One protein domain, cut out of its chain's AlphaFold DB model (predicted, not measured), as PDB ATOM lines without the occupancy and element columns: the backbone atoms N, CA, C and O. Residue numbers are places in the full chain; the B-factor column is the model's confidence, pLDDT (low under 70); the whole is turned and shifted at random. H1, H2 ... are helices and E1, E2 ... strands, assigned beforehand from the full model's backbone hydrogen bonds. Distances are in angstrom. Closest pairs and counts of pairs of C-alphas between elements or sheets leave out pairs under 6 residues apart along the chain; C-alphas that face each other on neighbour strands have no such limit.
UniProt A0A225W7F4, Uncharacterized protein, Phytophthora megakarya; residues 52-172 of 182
ATOM      1  N   PHE A  52      40.051  10.765   5.079       73.00
ATOM      2  CA  PHE A  52      39.179  11.429   6.028       73.00
ATOM      3  C   PHE A  52      39.412  10.791   7.390       73.00
ATOM      4  O   PHE A  52      39.148   9.601   7.569       73.00
ATOM      5  N   LEU A  53      39.882  11.587   8.343       78.38
ATOM      6  CA  LEU A  53      39.789  11.231   9.751       78.38
ATOM      7  C   LEU A  53      38.495  11.809  10.303       78.38
ATOM      8  O   LEU A  53      38.276  13.020  10.249       78.38
ATOM      9  N   ILE A  54      37.635  10.930  10.808       82.50
ATOM     10  CA  ILE A  54      36.359  11.297  11.414       82.50
ATOM     11  C   ILE A  54      36.510  11.229  12.930       82.50
ATOM     12  O   ILE A  54      36.847  10.182  13.483       82.50
ATOM     13  N   PHE A  55      36.231  12.343  13.596       84.12
ATOM     14  CA  PHE A  55      36.294  12.469  15.045       84.12
ATOM     15  C   PHE A  55      34.923  12.167  15.656       84.12
ATOM     16  O   PHE A  55      33.936  12.867  15.431       84.12
ATOM     17  N   GLY A  56      34.861  11.095  16.438       83.88
ATOM     18  CA  GLY A  56      33.704  10.685  17.216       83.88
ATOM     19  C   GLY A  56      33.752  11.257  18.626       83.88
ATOM     20  O   GLY A  56      34.473  10.752  19.485       83.88
ATOM     21  N   TRP A  57      32.908  12.256  18.869       86.25
ATOM     22  CA  TRP A  57      32.804  13.009  20.125       86.25
ATOM     23  C   TRP A  57      31.794  12.422  21.121       86.25
ATOM     24  O   TRP A  57      31.147  13.155  21.851       86.25
ATOM     25  N   GLN A  58      31.614  11.102  21.129       82.25
ATOM     26  CA  GLN A  58      30.514  10.423  21.840       82.25
ATOM     27  C   GLN A  58      30.512  10.649  23.361       82.25
ATOM     28  O   GLN A  58      29.477  10.501  23.994       82.25
ATOM     29  N   ASN A  59      31.674  10.981  23.920       83.25
ATOM     30  CA  ASN A  59      31.916  11.102  25.352       83.25
ATOM     31  C   ASN A  59      32.377  12.515  25.749       83.25
ATOM     32  O   ASN A  59      32.856  12.698  26.865       83.25
ATOM     33  N   VAL A  60      32.298  13.497  24.840       87.12
ATOM     34  CA  VAL A  60      32.931  14.807  25.054       87.12
ATOM     35  C   VAL A  60      32.327  15.531  26.252       87.12
ATOM     36  O   VAL A  60      33.065  16.076  27.060       87.12
ATOM     37  N   GLU A  61      31.011  15.473  26.442       88.44
ATOM     38  CA  GLU A  61      30.341  16.116  27.574       88.44
ATOM     39  C   GLU A  61      30.752  15.490  28.912       88.44
ATOM     40  O   GLU A  61      31.047  16.209  29.863       88.44
ATOM     41  N   ALA A  62      30.835  14.157  28.974       87.25
ATOM     42  CA  ALA A  62      31.300  13.449  30.167       87.25
ATOM     43  C   ALA A  62      32.776  13.758  30.469       87.25
ATOM     44  O   ALA A  62      33.154  13.918  31.626       87.25
ATOM     45  N   PHE A  63      33.605  13.899  29.430       88.19
ATOM     46  CA  PHE A  63      34.999  14.305  29.588       88.19
ATOM     47  C   PHE A  63      35.116  15.742  30.118       88.19
ATOM     48  O   PHE A  63      35.904  15.995  31.022       88.19
ATOM     49  N   LEU A  64      34.291  16.678  29.635       89.62
ATOM     50  CA  LEU A  64      34.271  18.051  30.157       89.62
ATOM     51  C   LEU A  64      33.850  18.117  31.628       89.62
ATOM     52  O   LEU A  64      34.463  18.847  32.403       89.62
ATOM     53  N   GLN A  65      32.859  17.322  32.031       89.38
ATOM     54  CA  GLN A  65      32.478  17.205  33.443       89.38
ATOM     55  C   GLN A  65      33.632  16.672  34.299       89.38
ATOM     56  O   GLN A  65      33.839  17.141  35.416       89.38
ATOM     57  N   ALA A  66      34.417  15.730  33.770       88.88
ATOM     58  CA  ALA A  66      35.600  15.222  34.454       88.88
ATOM     59  C   ALA A  66      36.700  16.291  34.596       88.88
ATOM     60  O   ALA A  66      37.353  16.344  35.635       88.88
ATOM     61  N   ILE A  67      36.869  17.184  33.610       89.81
ATOM     62  CA  ILE A  67      37.776  18.343  33.726       89.81
ATOM     63  C   ILE A  67      37.336  19.251  34.880       89.81
ATOM     64  O   ILE A  67      38.159  19.635  35.708       89.81
ATOM     65  N   GLU A  68      36.049  19.596  34.950       89.94
ATOM     66  CA  GLU A  68      35.511  20.457  36.010       89.94
ATOM     67  C   GLU A  68      35.643  19.815  37.395       89.94
ATOM     68  O   GLU A  68      36.057  20.478  38.350       89.94
ATOM     69  N   ALA A  69      35.362  18.514  37.498       89.06
ATOM     70  CA  ALA A  69      35.543  17.752  38.727       89.06
ATOM     71  C   ALA A  69      37.013  17.747  39.173       89.06
ATOM     72  O   ALA A  69      37.300  18.053  40.328       89.06
ATOM     73  N   ALA A  70      37.946  17.484  38.253       89.06
ATOM     74  CA  ALA A  70      39.370  17.436  38.567       89.06
ATOM     75  C   ALA A  70      39.927  18.811  38.980       89.06
ATOM     76  O   ALA A  70      40.729  18.895  39.908       89.06
ATOM     77  N   ARG A  71      39.465  19.902  38.347       90.25
ATOM     78  CA  ARG A  71      39.794  21.280  38.760       90.25
ATOM     79  C   ARG A  71      39.255  21.590  40.158       90.25
ATOM     80  O   ARG A  71      39.994  22.092  40.996       90.25
ATOM     81  N   THR A  72      38.004  21.220  40.432       89.44
ATOM     82  CA  THR A  72      37.369  21.434  41.745       89.44
ATOM     83  C   THR A  72      38.082  20.658  42.856       89.44
ATOM     84  O   THR A  72      38.259  21.179  43.954       89.44
ATOM     85  N   GLU A  73      38.514  19.423  42.583       89.75
ATOM     86  CA  GLU A  73      39.287  18.614  43.531       89.75
ATOM     87  C   GLU A  73      40.652  19.250  43.832       89.75
ATOM     88  O   GLU A  73      41.034  19.343  44.999       89.75
ATOM     89  N   ALA A  74      41.357  19.742  42.806       88.75
ATOM     90  CA  ALA A  74      42.627  20.445  42.978       88.75
ATOM     91  C   ALA A  74      42.461  21.746  43.791       88.75
ATOM     92  O   ALA A  74      43.226  21.991  44.725       88.75
ATOM     93  N   ASP A  75      41.422  22.541  43.509       88.38
ATOM     94  CA  ASP A  75      41.121  23.784  44.237       88.38
ATOM     95  C   ASP A  75      40.720  23.530  45.702       88.38
ATOM     96  O   ASP A  75      40.993  24.347  46.584       88.38
ATOM     97  N   ALA A  76      40.108  22.377  45.987       89.75
ATOM     98  CA  ALA A  76      39.773  21.937  47.341       89.75
ATOM     99  C   ALA A  76      40.992  21.435  48.148       89.75
ATOM    100  O   ALA A  76      40.829  21.001  49.291       89.75
ATOM    101  N   GLY A  77      42.202  21.500  47.582       87.44
ATOM    102  CA  GLY A  77      43.442  21.033  48.206       87.44
ATOM    103  C   GLY A  77      43.735  19.546  47.982       87.44
ATOM    104  O   GLY A  77      44.527  18.973  48.729       87.44
ATOM    105  N   GLY A  78      43.080  18.919  47.000       85.12
ATOM    106  CA  GLY A  78      43.401  17.575  46.527       85.12
ATOM    107  C   GLY A  78      44.670  17.530  45.671       85.12
ATOM    108  O   GLY A  78      45.478  18.460  45.663       85.12
ATOM    109  N   GLU A  79      44.855  16.431  44.938       84.62
ATOM    110  CA  GLU A  79      46.012  16.276  44.047       84.62
ATOM    111  C   GLU A  79      46.006  17.354  42.947       84.62
ATOM    112  O   GLU A  79      44.990  17.510  42.253       84.62
ATOM    113  N   PRO A  80      47.122  18.085  42.758       87.19
ATOM    114  CA  PRO A  80      47.197  19.167  41.793       87.19
ATOM    115  C   PRO A  80      47.067  18.641  40.363       87.19
ATOM    116  O   PRO A  80      47.550  17.560  40.017       87.19
ATOM    117  N   LEU A  81      46.427  19.438  39.512       88.00
ATOM    118  CA  LEU A  81      46.335  19.130  38.092       88.00
ATOM    119  C   LEU A  81      47.696  19.394  37.418       88.00
ATOM    120  O   LEU A  81      48.280  20.453  37.661       88.00
ATOM    121  N   PRO A  82      48.204  18.474  36.574       91.44
ATOM    122  CA  PRO A  82      49.369  18.746  35.732       91.44
ATOM    123  C   PRO A  82      49.133  19.928  34.779       91.44
ATOM    124  O   PRO A  82      48.004  20.399  34.627       91.44
ATOM    125  N   ASP A  83      50.189  20.387  34.108       91.44
ATOM    126  CA  ASP A  83      50.071  21.444  33.099       91.44
ATOM    127  C   ASP A  83      49.136  21.011  31.958       91.44
ATOM    128  O   ASP A  83      49.257  19.904  31.438       91.44
ATOM    129  N   ASP A  84      48.204  21.886  31.569       89.12
ATOM    130  CA  ASP A  84      47.221  21.610  30.518       89.12
ATOM    131  C   ASP A  84      47.866  21.731  29.120       89.12
ATOM    132  O   ASP A  84      48.163  22.851  28.682       89.12
ATOM    133  N   PRO A  85      48.047  20.621  28.375       88.25
ATOM    134  CA  PRO A  85      48.657  20.659  27.046       88.25
ATOM    135  C   PRO A  85      47.791  21.406  26.017       88.25
ATOM    136  O   PRO A  85      48.311  21.939  25.037       88.25
ATOM    137  N   LEU A  86      46.476  21.479  26.241       87.81
ATOM    138  CA  LEU A  86      45.505  22.117  25.354       87.81
ATOM    139  C   LEU A  86      45.277  23.600  25.683       87.81
ATOM    140  O   LEU A  86      44.594  24.284  24.918       87.81
ATOM    141  N   ASN A  87      45.863  24.110  26.776       88.62
ATOM    142  CA  ASN A  87      45.727  25.496  27.241       88.62
ATOM    143  C   ASN A  87      44.257  25.960  27.302       88.62
ATOM    144  O   ASN A  87      43.897  27.028  26.795       88.62
ATOM    145  N   LEU A  88      43.382  25.135  27.882       88.56
ATOM    146  CA  LEU A  88      41.949  25.393  27.887       88.56
ATOM    147  C   LEU A  88      41.592  26.568  28.810       88.56
ATOM    148  O   LEU A  88      42.156  26.715  29.897       88.56
ATOM    149  N   PRO A  89      40.577  27.373  28.447       88.00
ATOM    150  CA  PRO A  89      40.073  28.424  29.322       88.00
ATOM    151  C   PRO A  89      39.459  27.858  30.616       88.00
ATOM    152  O   PRO A  89      39.131  26.672  30.727       88.00
ATOM    153  N   ALA A  90      39.245  28.739  31.599       82.00
ATOM    154  CA  ALA A  90      38.620  28.379  32.876       82.00
ATOM    155  C   ALA A  90      37.207  27.792  32.696       82.00
ATOM    156  O   ALA A  90      36.869  26.799  33.334       82.00
ATOM    157  N   VAL A  91      36.414  28.357  31.777       85.25
ATOM    158  CA  VAL A  91      35.107  27.817  31.375       85.25
ATOM    159  C   VAL A  91      35.267  27.106  30.037       85.25
ATOM    160  O   VAL A  91      35.509  27.752  29.014       85.25
ATOM    161  N   VAL A  92      35.140  25.780  30.038       87.88
ATOM    162  CA  VAL A  92      35.329  24.954  28.840       87.88
ATOM    163  C   VAL A  92      33.978  24.658  28.198       87.88
ATOM    164  O   VAL A  92      33.074  24.125  28.829       87.88
ATOM    165  N   THR A  93      33.836  24.986  26.915       90.38
ATOM    166  CA  THR A  93      32.668  24.594  26.116       90.38
ATOM    167  C   THR A  93      33.025  23.425  25.205       90.38
ATOM    168  O   THR A  93      34.183  23.261  24.813       90.38
ATOM    169  N   VAL A  94      32.020  22.643  24.799       88.69
ATOM    170  CA  VAL A  94      32.195  21.543  23.829       88.69
ATOM    171  C   VAL A  94      32.878  22.028  22.550       88.69
ATOM    172  O   VAL A  94      33.721  21.325  21.999       88.69
ATOM    173  N   GLN A  95      32.538  23.228  22.082       88.50
ATOM    174  CA  GLN A  95      33.114  23.780  20.860       88.50
ATOM    175  C   GLN A  95      34.590  24.138  21.040       88.50
ATOM    176  O   GLN A  95      35.420  23.671  20.262       88.50
ATOM    177  N   ASN A  96      34.927  24.893  22.090       88.38
ATOM    178  CA  ASN A  96      36.305  25.321  22.333       88.38
ATOM    179  C   ASN A  96      37.221  24.121  22.593       88.38
ATOM    180  O   ASN A  96      38.358  24.103  22.136       88.38
ATOM    181  N   PHE A  97      36.715  23.091  23.276       90.06
ATOM    182  CA  PHE A  97      37.455  21.852  23.486       90.06
ATOM    183  C   PHE A  97      37.754  21.124  22.173       90.06
ATOM    184  O   PHE A  97      38.901  20.770  21.910       90.06
ATOM    185  N   LYS A  98      36.742  20.943  21.312       89.69
ATOM    186  CA  LYS A  98      36.934  20.322  19.991       89.69
ATOM    187  C   LYS A  98      37.948  21.096  19.157       89.69
ATOM    188  O   LYS A  98      38.782  20.488  18.496       89.69
ATOM    189  N   GLU A  99      37.884  22.423  19.185       87.50
ATOM    190  CA  GLU A  99      38.834  23.277  18.475       87.50
ATOM    191  C   GLU A  99      40.255  23.148  19.023       87.50
ATOM    192  O   GLU A  99      41.176  22.993  18.226       87.50
ATOM    193  N   ALA A 100      40.434  23.128  20.345       88.50
ATOM    194  CA  ALA A 100      41.742  22.952  20.973       88.50
ATOM    195  C   ALA A 100      42.378  21.602  20.604       88.50
ATOM    196  O   ALA A 100      43.520  21.564  20.153       88.50
ATOM    197  N   VAL A 101      41.613  20.507  20.687       88.00
ATOM    198  CA  VAL A 101      42.078  19.169  20.277       88.00
ATOM    199  C   VAL A 101      42.445  19.144  18.790       88.00
ATOM    200  O   VAL A 101      43.448  18.554  18.395       88.00
ATOM    201  N   LEU A 102      41.655  19.803  17.939       84.44
ATOM    202  CA  LEU A 102      41.937  19.872  16.506       84.44
ATOM    203  C   LEU A 102      43.110  20.794  16.160       84.44
ATOM    204  O   LEU A 102      43.707  20.608  15.098       84.44
ATOM    205  N   GLU A 103      43.408  21.813  16.969       85.12
ATOM    206  CA  GLU A 103      44.621  22.635  16.841       85.12
ATOM    207  C   GLU A 103      45.860  21.869  17.277       85.12
ATOM    208  O   GLU A 103      46.839  21.863  16.534       85.12
ATOM    209  N   ASP A 104      45.804  21.140  18.389       85.38
ATOM    210  CA  ASP A 104      46.909  20.277  18.813       85.38
ATOM    211  C   ASP A 104      47.224  19.196  17.760       85.38
ATOM    212  O   ASP A 104      48.369  18.996  17.335       85.38
ATOM    213  N   ALA A 105      46.174  18.573  17.228       80.62
ATOM    214  CA  ALA A 105      46.283  17.567  16.184       80.62
ATOM    215  C   ALA A 105      46.634  18.148  14.798       80.62
ATOM    216  O   ALA A 105      46.873  17.391  13.853       80.62
ATOM    217  N   ARG A 106      46.664  19.477  14.631       75.50
ATOM    218  CA  ARG A 106      46.880  20.119  13.331       75.50
ATOM    219  C   ARG A 106      48.310  19.926  12.837       75.50
ATOM    220  O   ARG A 106      49.290  20.108  13.559       75.50
ATOM    221  N   ILE A 107      48.426  19.657  11.539       72.44
ATOM    222  CA  ILE A 107      49.698  19.672  10.813       72.44
ATOM    223  C   ILE A 107      49.790  21.015  10.068       72.44
ATOM    224  O   ILE A 107      48.822  21.372   9.391       72.44
ATOM    225  N   PRO A 108      50.905  21.768  10.169       66.44
ATOM    226  CA  PRO A 108      51.031  23.120   9.600       66.44
ATOM    227  C   PRO A 108      50.718  23.212   8.099       66.44
ATOM    228  O   PRO A 108      50.287  24.253   7.612       66.44
ATOM    229  N   GLU A 109      50.909  22.107   7.383       65.06
ATOM    230  CA  GLU A 109      50.779  21.981   5.928       65.06
ATOM    231  C   GLU A 109      49.437  21.357   5.485       65.06
ATOM    232  O   GLU A 109      49.223  21.131   4.293       65.06
ATOM    233  N   ALA A 110      48.539  21.018   6.419       57.78
ATOM    234  CA  ALA A 110      47.267  20.368   6.100       57.78
ATOM    235  C   ALA A 110      46.231  21.357   5.514       57.78
ATOM    236  O   ALA A 110      46.193  22.524   5.920       57.78
ATOM    237  N   PRO A 111      45.372  20.907   4.573       57.44
ATOM    238  CA  PRO A 111      44.333  21.739   3.968       57.44
ATOM    239  C   PRO A 111      43.288  22.233   4.987       57.44
ATOM    240  O   PRO A 111      43.200  21.750   6.115       57.44
ATOM    241  N   VAL A 112      42.492  23.223   4.564       58.84
ATOM    242  CA  VAL A 112      41.441  23.894   5.353       58.84
ATOM    243  C   VAL A 112      40.555  22.884   6.100       58.84
ATOM    244  O   VAL A 112      40.058  21.926   5.508       58.84
ATOM    245  N   ARG A 113      40.339  23.119   7.403       58.50
ATOM    246  CA  ARG A 113      39.454  22.308   8.253       58.50
ATOM    247  C   ARG A 113      38.040  22.230   7.679       58.50
ATOM    248  O   ARG A 113      37.434  23.256   7.384       58.50
ATOM    249  N   LEU A 114      37.475  21.025   7.632       57.81
ATOM    250  CA  LEU A 114      36.050  20.808   7.380       57.81
ATOM    251  C   LEU A 114      35.310  20.728   8.726       57.81
ATOM    252  O   LEU A 114      34.891  19.660   9.169       57.81
ATOM    253  N   GLY A 115      35.181  21.874   9.400       64.25
ATOM    254  CA  GLY A 115      34.514  21.968  10.705       64.25
ATOM    255  C   GLY A 115      35.261  21.234  11.828       64.25
ATOM    256  O   GLY A 115      36.490  21.233  11.855       64.25
ATOM    257  N   THR A 116      34.514  20.632  12.768       62.81
ATOM    258  CA  THR A 116      35.062  19.946  13.961       62.81
ATOM    259  C   THR A 116      34.958  18.417  13.932       62.81
ATOM    260  O   THR A 116      35.328  17.742  14.891       62.81
ATOM    261  N   THR A 117      34.421  17.843  12.859       69.44
ATOM    262  CA  THR A 117      34.126  16.403  12.769       69.44
ATOM    263  C   THR A 117      35.013  15.666  11.783       69.44
ATOM    264  O   THR A 117      35.215  14.465  11.953       69.44
ATOM    265  N   CYS A 118      35.560  16.360  10.783       72.38
ATOM    266  CA  CYS A 118      36.329  15.742   9.713       72.38
ATOM    267  C   CYS A 118      37.621  16.514   9.446       72.38
ATOM    268  O   CYS A 118      37.604  17.725   9.222       72.38
ATOM    269  N   LEU A 119      38.737  15.788   9.396       73.88
ATOM    270  CA  LEU A 119      40.025  16.325   8.975       73.88
ATOM    271  C   LEU A 119      40.435  15.660   7.663       73.88
ATOM    272  O   LEU A 119      40.564  14.435   7.582       73.88
ATOM    273  N   LEU A 120      40.599  16.485   6.628       70.81
ATOM    274  CA  LEU A 120      41.091  16.049   5.330       70.81
ATOM    275  C   LEU A 120      42.615  16.022   5.381       70.81
ATOM    276  O   LEU A 120      43.252  17.053   5.592       70.81
ATOM    277  N   CYS A 121      43.201  14.846   5.219       71.38
ATOM    278  CA  CYS A 121      44.642  14.668   5.304       71.38
ATOM    279  C   CYS A 121      45.122  13.654   4.266       71.38
ATOM    280  O   CYS A 121      44.356  12.831   3.766       71.38
ATOM    281  N   SER A 122      46.402  13.720   3.909       72.75
ATOM    282  CA  SER A 122      47.047  12.605   3.212       72.75
ATOM    283  C   SER A 122      47.219  11.414   4.162       72.75
ATOM    284  O   SER A 122      47.178  11.579   5.379       72.75
ATOM    285  N   LEU A 123      47.484  10.215   3.637       71.38
ATOM    286  CA  LEU A 123      47.772   9.032   4.466       71.38
ATOM    287  C   LEU A 123      48.944   9.256   5.447       71.38
ATOM    288  O   LEU A 123      48.907   8.813   6.593       71.38
ATOM    289  N   ALA A 124      49.994   9.962   5.017       72.62
ATOM    290  CA  ALA A 124      51.128  10.275   5.888       72.62
ATOM    291  C   ALA A 124      50.718  11.234   7.020       72.62
ATOM    292  O   ALA A 124      51.070  11.028   8.181       72.62
ATOM    293  N   GLN A 125      49.917  12.246   6.684       77.12
ATOM    294  CA  GLN A 125      49.370  13.191   7.652       77.12
ATOM    295  C   GLN A 125      48.391  12.507   8.617       77.12
ATOM    296  O   GLN A 125      48.423  12.789   9.810       77.12
ATOM    297  N   SER A 126      47.570  11.561   8.148       76.50
ATOM    298  CA  SER A 126      46.607  10.868   9.005       76.50
ATOM    299  C   SER A 126      47.299  10.070  10.107       76.50
ATOM    300  O   SER A 126      46.861  10.097  11.252       76.50
ATOM    301  N   MET A 127      48.417   9.409   9.786       77.31
ATOM    302  CA  MET A 127      49.223   8.702  10.783       77.31
ATOM    303  C   MET A 127      49.799   9.664  11.828       77.31
ATOM    304  O   MET A 127      49.782   9.370  13.018       77.31
ATOM    305  N   GLN A 128      50.268  10.838  11.406       81.44
ATOM    306  CA  GLN A 128      50.804  11.841  12.324       81.44
ATOM    307  C   GLN A 128      49.726  12.408  13.262       81.44
ATOM    308  O   GLN A 128      49.992  12.570  14.452       81.44
ATOM    309  N   VAL A 129      48.516  12.661  12.752       82.69
ATOM    310  CA  VAL A 129      47.353  13.060  13.563       82.69
ATOM    311  C   VAL A 129      47.019  11.978  14.591       82.69
ATOM    312  O   VAL A 129      46.869  12.284  15.770       82.69
ATOM    313  N   ILE A 130      46.957  10.715  14.160       80.69
ATOM    314  CA  ILE A 130      46.689   9.569  15.037       80.69
ATOM    315  C   ILE A 130      47.739   9.480  16.151       80.69
ATOM    316  O   ILE A 130      47.374   9.438  17.318       80.69
ATOM    317  N   CYS A 131      49.031   9.532  15.817       82.56
ATOM    318  CA  CYS A 131      50.100   9.467  16.817       82.56
ATOM    319  C   CYS A 131      50.086  10.649  17.798       82.56
ATOM    320  O   CYS A 131      50.449  10.475  18.960       82.56
ATOM    321  N   ARG A 132      49.706  11.858  17.356       84.94
ATOM    322  CA  ARG A 132      49.568  13.011  18.260       84.94
ATOM    323  C   ARG A 132      48.427  12.816  19.246       84.94
ATOM    324  O   ARG A 132      48.632  13.023  20.433       84.94
ATOM    325  N   LEU A 133      47.269  12.372  18.764       85.38
ATOM    326  CA  LEU A 133      46.111  12.114  19.619       85.38
ATOM    327  C   LEU A 133      46.371  10.971  20.597       85.38
ATOM    328  O   LEU A 133      45.997  11.086  21.755       85.38
ATOM    329  N   ASP A 134      47.061   9.918  20.164       83.75
ATOM    330  CA  ASP A 134      47.461   8.815  21.040       83.75
ATOM    331  C   ASP A 134      48.407   9.290  22.153       83.75
ATOM    332  O   ASP A 134      48.256   8.947  23.323       83.75
ATOM    333  N   ARG A 135      49.356  10.170  21.807       85.44
ATOM    334  CA  ARG A 135      50.241  10.800  22.789       85.44
ATOM    335  C   ARG A 135      49.480  11.711  23.752       85.44
ATOM    336  O   ARG A 135      49.821  11.730  24.929       85.44
ATOM    337  N   LEU A 136      48.490  12.452  23.258       87.12
ATOM    338  CA  LEU A 136      47.643  13.313  24.075       87.12
ATOM    339  C   LEU A 136      46.774  12.481  25.029       87.12
ATOM    340  O   LEU A 136      46.701  12.806  26.206       87.12
ATOM    341  N   ASP A 137      46.191  11.372  24.565       84.94
ATOM    342  CA  ASP A 137      45.439  10.437  25.415       84.94
ATOM    343  C   ASP A 137      46.314   9.890  26.564       84.94
ATOM    344  O   ASP A 137      45.809   9.659  27.661       84.94
ATOM    345  N   MET A 138      47.623   9.728  26.346       84.81
ATOM    346  CA  MET A 138      48.597   9.276  27.352       84.81
ATOM    347  C   MET A 138      49.203  10.403  28.204       84.81
ATOM    348  O   MET A 138      50.021  10.126  29.085       84.81
ATOM    349  N   ASP A 139      48.845  11.661  27.954       89.31
ATOM    350  CA  ASP A 139      49.389  12.794  28.695       89.31
ATOM    351  C   ASP A 139      48.960  12.745  30.179       89.31
ATOM    352  O   ASP A 139      47.804  12.411  30.465       89.31
ATOM    353  N   PRO A 140      49.843  13.070  31.148       90.00
ATOM    354  CA  PRO A 140      49.502  13.035  32.570       90.00
ATOM    355  C   PRO A 140      48.260  13.855  32.930       90.00
ATOM    356  O   PRO A 140      47.489  13.439  33.797       90.00
ATOM    357  N   TRP A 141      48.040  14.993  32.262       91.69
ATOM    358  CA  TRP A 141      46.854  15.820  32.471       91.69
ATOM    359  C   TRP A 141      45.581  15.070  32.062       91.69
ATOM    360  O   TRP A 141      44.625  14.986  32.836       91.69
ATOM    361  N   VAL A 142      45.595  14.439  30.886       88.88
ATOM    362  CA  VAL A 142      44.466  13.645  30.380       88.88
ATOM    363  C   VAL A 142      44.226  12.416  31.247       88.88
ATOM    364  O   VAL A 142      43.088  12.141  31.624       88.88
ATOM    365  N   GLN A 143      45.285  11.700  31.622       87.69
ATOM    366  CA  GLN A 143      45.189  10.533  32.494       87.69
ATOM    367  C   GLN A 143      44.594  10.893  33.859       87.69
ATOM    368  O   GLN A 143      43.765  10.148  34.384       87.69
ATOM    369  N   ARG A 144      44.938  12.065  34.411       87.00
ATOM    370  CA  ARG A 144      44.332  12.568  35.650       87.00
ATOM    371  C   ARG A 144      42.835  12.833  35.483       87.00
ATOM    372  O   ARG A 144      42.061  12.436  36.349       87.00
ATOM    373  N   ILE A 145      42.414  13.436  34.374       88.62
ATOM    374  CA  ILE A 145      40.988  13.662  34.079       88.62
ATOM    375  C   ILE A 145      40.239  12.339  33.934       88.62
ATOM    376  O   ILE A 145      39.164  12.175  34.503       88.62
ATOM    377  N   ILE A 146      40.816  11.373  33.215       85.31
ATOM    378  CA  ILE A 146      40.230  10.037  33.050       85.31
ATOM    379  C   ILE A 146      40.092   9.325  34.401       85.31
ATOM    380  O   ILE A 146      39.096   8.639  34.614       85.31
ATOM    381  N   ALA A 147      41.053   9.497  35.315       84.44
ATOM    382  CA  ALA A 147      41.006   8.904  36.650       84.44
ATOM    383  C   ALA A 147      39.879   9.476  37.529       84.44
ATOM    384  O   ALA A 147      39.342   8.759  38.369       84.44
ATOM    385  N   VAL A 148      39.519  10.750  37.336       84.38
ATOM    386  CA  VAL A 148      38.418  11.415  38.058       84.38
ATOM    387  C   VAL A 148      37.063  11.165  37.374       84.38
ATOM    388  O   VAL A 148      36.019  11.140  38.025       84.38
ATOM    389  N   GLY A 149      37.058  10.972  36.052       76.56
ATOM    390  CA  GLY A 149      35.852  10.802  35.245       76.56
ATOM    391  C   GLY A 149      35.206   9.417  35.352       76.56
ATOM    392  O   GLY A 149      35.863   8.388  35.236       76.56
ATOM    393  N   VAL A 150      33.876   9.381  35.473       70.62
ATOM    394  CA  VAL A 150      33.085   8.139  35.464       70.62
ATOM    395  C   VAL A 150      32.371   7.986  34.115       70.62
ATOM    396  O   VAL A 150      31.635   8.893  33.724       70.62
ATOM    397  N   PRO A 151      32.479   6.841  33.414       63.53
ATOM    398  CA  PRO A 151      33.383   5.709  33.650       63.53
ATOM    399  C   PRO A 151      34.809   6.012  33.162       63.53
ATOM    400  O   PRO A 151      34.957   6.701  32.159       63.53
ATOM    401  N   ASN A 152      35.829   5.405  33.779       61.00
ATOM    402  CA  ASN A 152      37.272   5.600  33.535       61.00
ATOM    403  C   ASN A 152      37.763   5.315  32.090       61.00
ATOM    404  O   ASN A 152      38.939   5.054  31.914       61.00
ATOM    405  N   ALA A 153      36.914   5.273  31.054       60.22
ATOM    406  CA  ALA A 153      37.221   4.926  29.658       60.22
ATOM    407  C   ALA A 153      36.972   6.080  28.658       60.22
ATOM    408  O   ALA A 153      36.741   5.845  27.463       60.22
ATOM    409  N   LEU A 154      36.967   7.327  29.135       66.94
ATOM    410  CA  LEU A 154      36.708   8.516  28.322       66.94
ATOM    411  C   LEU A 154      37.965   8.902  27.520       66.94
ATOM    412  O   LEU A 154      38.731   9.759  27.933       66.94
ATOM    413  N   SER A 155      38.187   8.269  26.364       70.56
ATOM    414  CA  SER A 155      39.156   8.778  25.374       70.56
ATOM    415  C   SER A 155      38.751  10.186  24.925       70.56
ATOM    416  O   SER A 155      37.554  10.394  24.686       70.56
ATOM    417  N   ILE A 156      39.713  11.091  24.711       77.81
ATOM    418  CA  ILE A 156      39.464  12.484  24.291       77.81
ATOM    419  C   ILE A 156      38.586  12.536  23.037       77.81
ATOM    420  O   ILE A 156      37.614  13.289  22.954       77.81
ATOM    421  N   ALA A 157      38.913  11.694  22.055       81.31
ATOM    422  CA  ALA A 157      38.134  11.512  20.843       81.31
ATOM    423  C   ALA A 157      38.356  10.115  20.265       81.31
ATOM    424  O   ALA A 157      39.473   9.606  20.221       81.31
ATOM    425  N   ARG A 158      37.297   9.496  19.735       81.88
ATOM    426  CA  ARG A 158      37.455   8.270  18.940       81.88
ATOM    427  C   ARG A 158      37.691   8.647  17.490       81.88
ATOM    428  O   ARG A 158      36.830   9.269  16.883       81.88
ATOM    429  N   VAL A 159      38.814   8.235  16.922       82.81
ATOM    430  CA  VAL A 159      39.130   8.525  15.520       82.81
ATOM    431  C   VAL A 159      38.750   7.339  14.642       82.81
ATOM    432  O   VAL A 159      39.044   6.188  14.975       82.81
ATOM    433  N   TYR A 160      38.095   7.621  13.521       82.31
ATOM    434  CA  TYR A 160      37.641   6.629  12.554       82.31
ATOM    435  C   TYR A 160      38.144   6.943  11.144       82.31
ATOM    436  O   TYR A 160      38.282   8.108  10.771       82.31
ATOM    437  N   VAL A 161      38.362   5.892  10.355       80.88
ATOM    438  CA  VAL A 161      38.722   5.948   8.936       80.88
ATOM    439  C   VAL A 161      37.644   5.216   8.131       80.88
ATOM    440  O   VAL A 161      37.205   4.137   8.541       80.88
ATOM    441  N   PRO A 162      37.181   5.754   6.994       74.25
ATOM    442  CA  PRO A 162      36.261   5.031   6.125       74.25
ATOM    443  C   PRO A 162      36.916   3.768   5.553       74.25
ATOM    444  O   PRO A 162      38.017   3.819   5.001       74.25
ATOM    445  N   ARG A 163      36.222   2.628   5.648       73.31
ATOM    446  CA  ARG A 163      36.697   1.375   5.054       73.31
ATOM    447  C   ARG A 163      36.538   1.439   3.528       73.31
ATOM    448  O   ARG A 163      35.434   1.725   3.051       73.31
ATOM    449  N   PRO A 164      37.582   1.129   2.733       68.25
ATOM    450  CA  PRO A 164      37.486   1.167   1.279       68.25
ATOM    451  C   PRO A 164      36.330   0.306   0.760       68.25
ATOM    452  O   PRO A 164      36.230  -0.876   1.091       68.25
ATOM    453  N   ARG A 165      35.483   0.898  -0.092       68.88
ATOM    454  CA  ARG A 165      34.332   0.234  -0.739       68.88
ATOM    455  C   ARG A 165      33.271  -0.306   0.233       68.88
ATOM    456  O   ARG A 165      32.551  -1.238  -0.114       68.88
ATOM    457  N   SER A 166      33.156   0.282   1.421       72.31
ATOM    458  CA  SER A 166      32.118  -0.047   2.399       72.31
ATOM    459  C   SER A 166      31.480   1.225   2.957       72.31
ATOM    460  O   SER A 166      32.080   2.295   2.937       72.31
ATOM    461  N   ASN A 167      30.260   1.107   3.480       74.50
ATOM    462  CA  ASN A 167      29.590   2.155   4.259       74.50
ATOM    463  C   ASN A 167      29.945   2.093   5.758       74.50
ATOM    464  O   ASN A 167      29.324   2.769   6.575       74.50
ATOM    465  N   THR A 168      30.920   1.261   6.126       79.25
ATOM    466  CA  THR A 168      31.384   1.072   7.501       79.25
ATOM    467  C   THR A 168      32.624   1.910   7.795       79.25
ATOM    468  O   THR A 168      33.500   2.072   6.943       79.25
ATOM    469  N   LEU A 169      32.725   2.384   9.034       80.69
ATOM    470  CA  LEU A 169      33.906   3.063   9.553       80.69
ATOM    471  C   LEU A 169      34.749   2.085  10.373       80.69
ATOM    472  O   LEU A 169      34.216   1.393  11.240       80.69
ATOM    473  N   ASP A 170      36.053   2.064  10.121       78.62
ATOM    474  CA  ASP A 170      37.019   1.360  10.957       78.62
ATOM    475  C   ASP A 170      37.600   2.319  11.987       78.62
ATOM    476  O   ASP A 170      37.846   3.492  11.704       78.62
ATOM    477  N   ARG A 171      37.809   1.841  13.213       77.12
ATOM    478  CA  ARG A 171      38.451   2.660  14.239       77.12
ATOM    479  C   ARG A 171      39.943   2.772  13.919       77.12
ATOM    480  O   ARG A 171      40.606   1.759  13.729       77.12
ATOM    481  N   ALA A 172      40.447   4.002  13.874       73.75
ATOM    482  CA  ALA A 172      41.837   4.302  13.543       73.75
ATOM    483  C   ALA A 172      42.799   3.945  14.686       73.75
ATOM    484  O   ALA A 172      43.936   3.558  14.439       73.75
TER     485      ALA A 172
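Overview. This is residues 52 to 172 of the 182 residues of an uncharacterized protein of Phytophthora megakarya (UniProt A0A225W7F4). A small, twisted sheet of four short strands makes one end of an elongated domain, with H3 running along one face, and at the other end H1 and H4 cross. H2 lies between these ends, near the mean of the C-alphas, and residues 76 to 93 lead back to it from the far end. The printed part has 121 residues, with four named helices and four named strands in the order E1 H1 H2 E2 H3 H4 E3 E4; the sheet, E2 E1 E3 E4, is antiparallel, and the class is mixed, helices and strands. The whole is compact, with a radius of gyration of the C-alphas of 15.2 A, and spans 53 by 29 by 22 A.

Arrangement. The sheet holds E2, residues 118 to 121, E1, 52 to 56, E3, 158 to 162, and E4, 169 to 171, and its strands' lines turn by 102 degrees from edge to edge. In E2 and E1, N 119 and O 53 are 2.9 A apart; in E1 and E3, N 56 and O 158 are 2.7 A apart; in the hairpin E3 and E4, N 161 and O 170 are 2.8 A apart, each within hydrogen-bond range. The pairing is staggered: E1 pairs with E2 over residues 52 to 54 and with E3 over 54 to 56. H3, residues 123 to 137, is on the sheet at a height over the sheet of 9.0 A, giving two layers, helix on one face of a sheet; the C-alphas of Leu 53 and Ser 126, the closest of E1 and H3, are 6.9 A apart. E2, H3 with H4, residues 140 to 148, and E3 form a split strand-helix-strand unit, two strands running the same way with E1 between them, and its crossover is right-handed. H1, residues 60 to 75, touches H4 about perpendicular at 84 degrees, with residues 63 to 70 alone; the closest C-alphas, of Ala 66 and Ile 145, are 5.6 A apart. H2, residues 94 to 104, only just touches H1, with 3 pairs of C-alphas within 8 A, the closest those of Glu 61 and Val 94, 6.8 A. In the four helices every O i to N i+4 pair is within hydrogen-bond range.

Along the chain. E1 begins at C-alpha 52, (39.179, 11.429, 6.028). H1 is 22.7 A long from first to last C-alpha, H3 21.1 A, H2 15.6 A, E3 13.3 A, and H4 and E1 12.5 A each. E4 ends at C-alpha 171, (38.451, 2.660, 14.239).

Size, cuts and confidence. The C-alphas farthest apart, of Gly 77 and Arg 165, are 54.0 A apart. The printed part has no cut. The links H1 to H2 and H2 to E2 are long. Residues 108 to 117, 151 to 154 and 164 to 165 have pLDDT under 70.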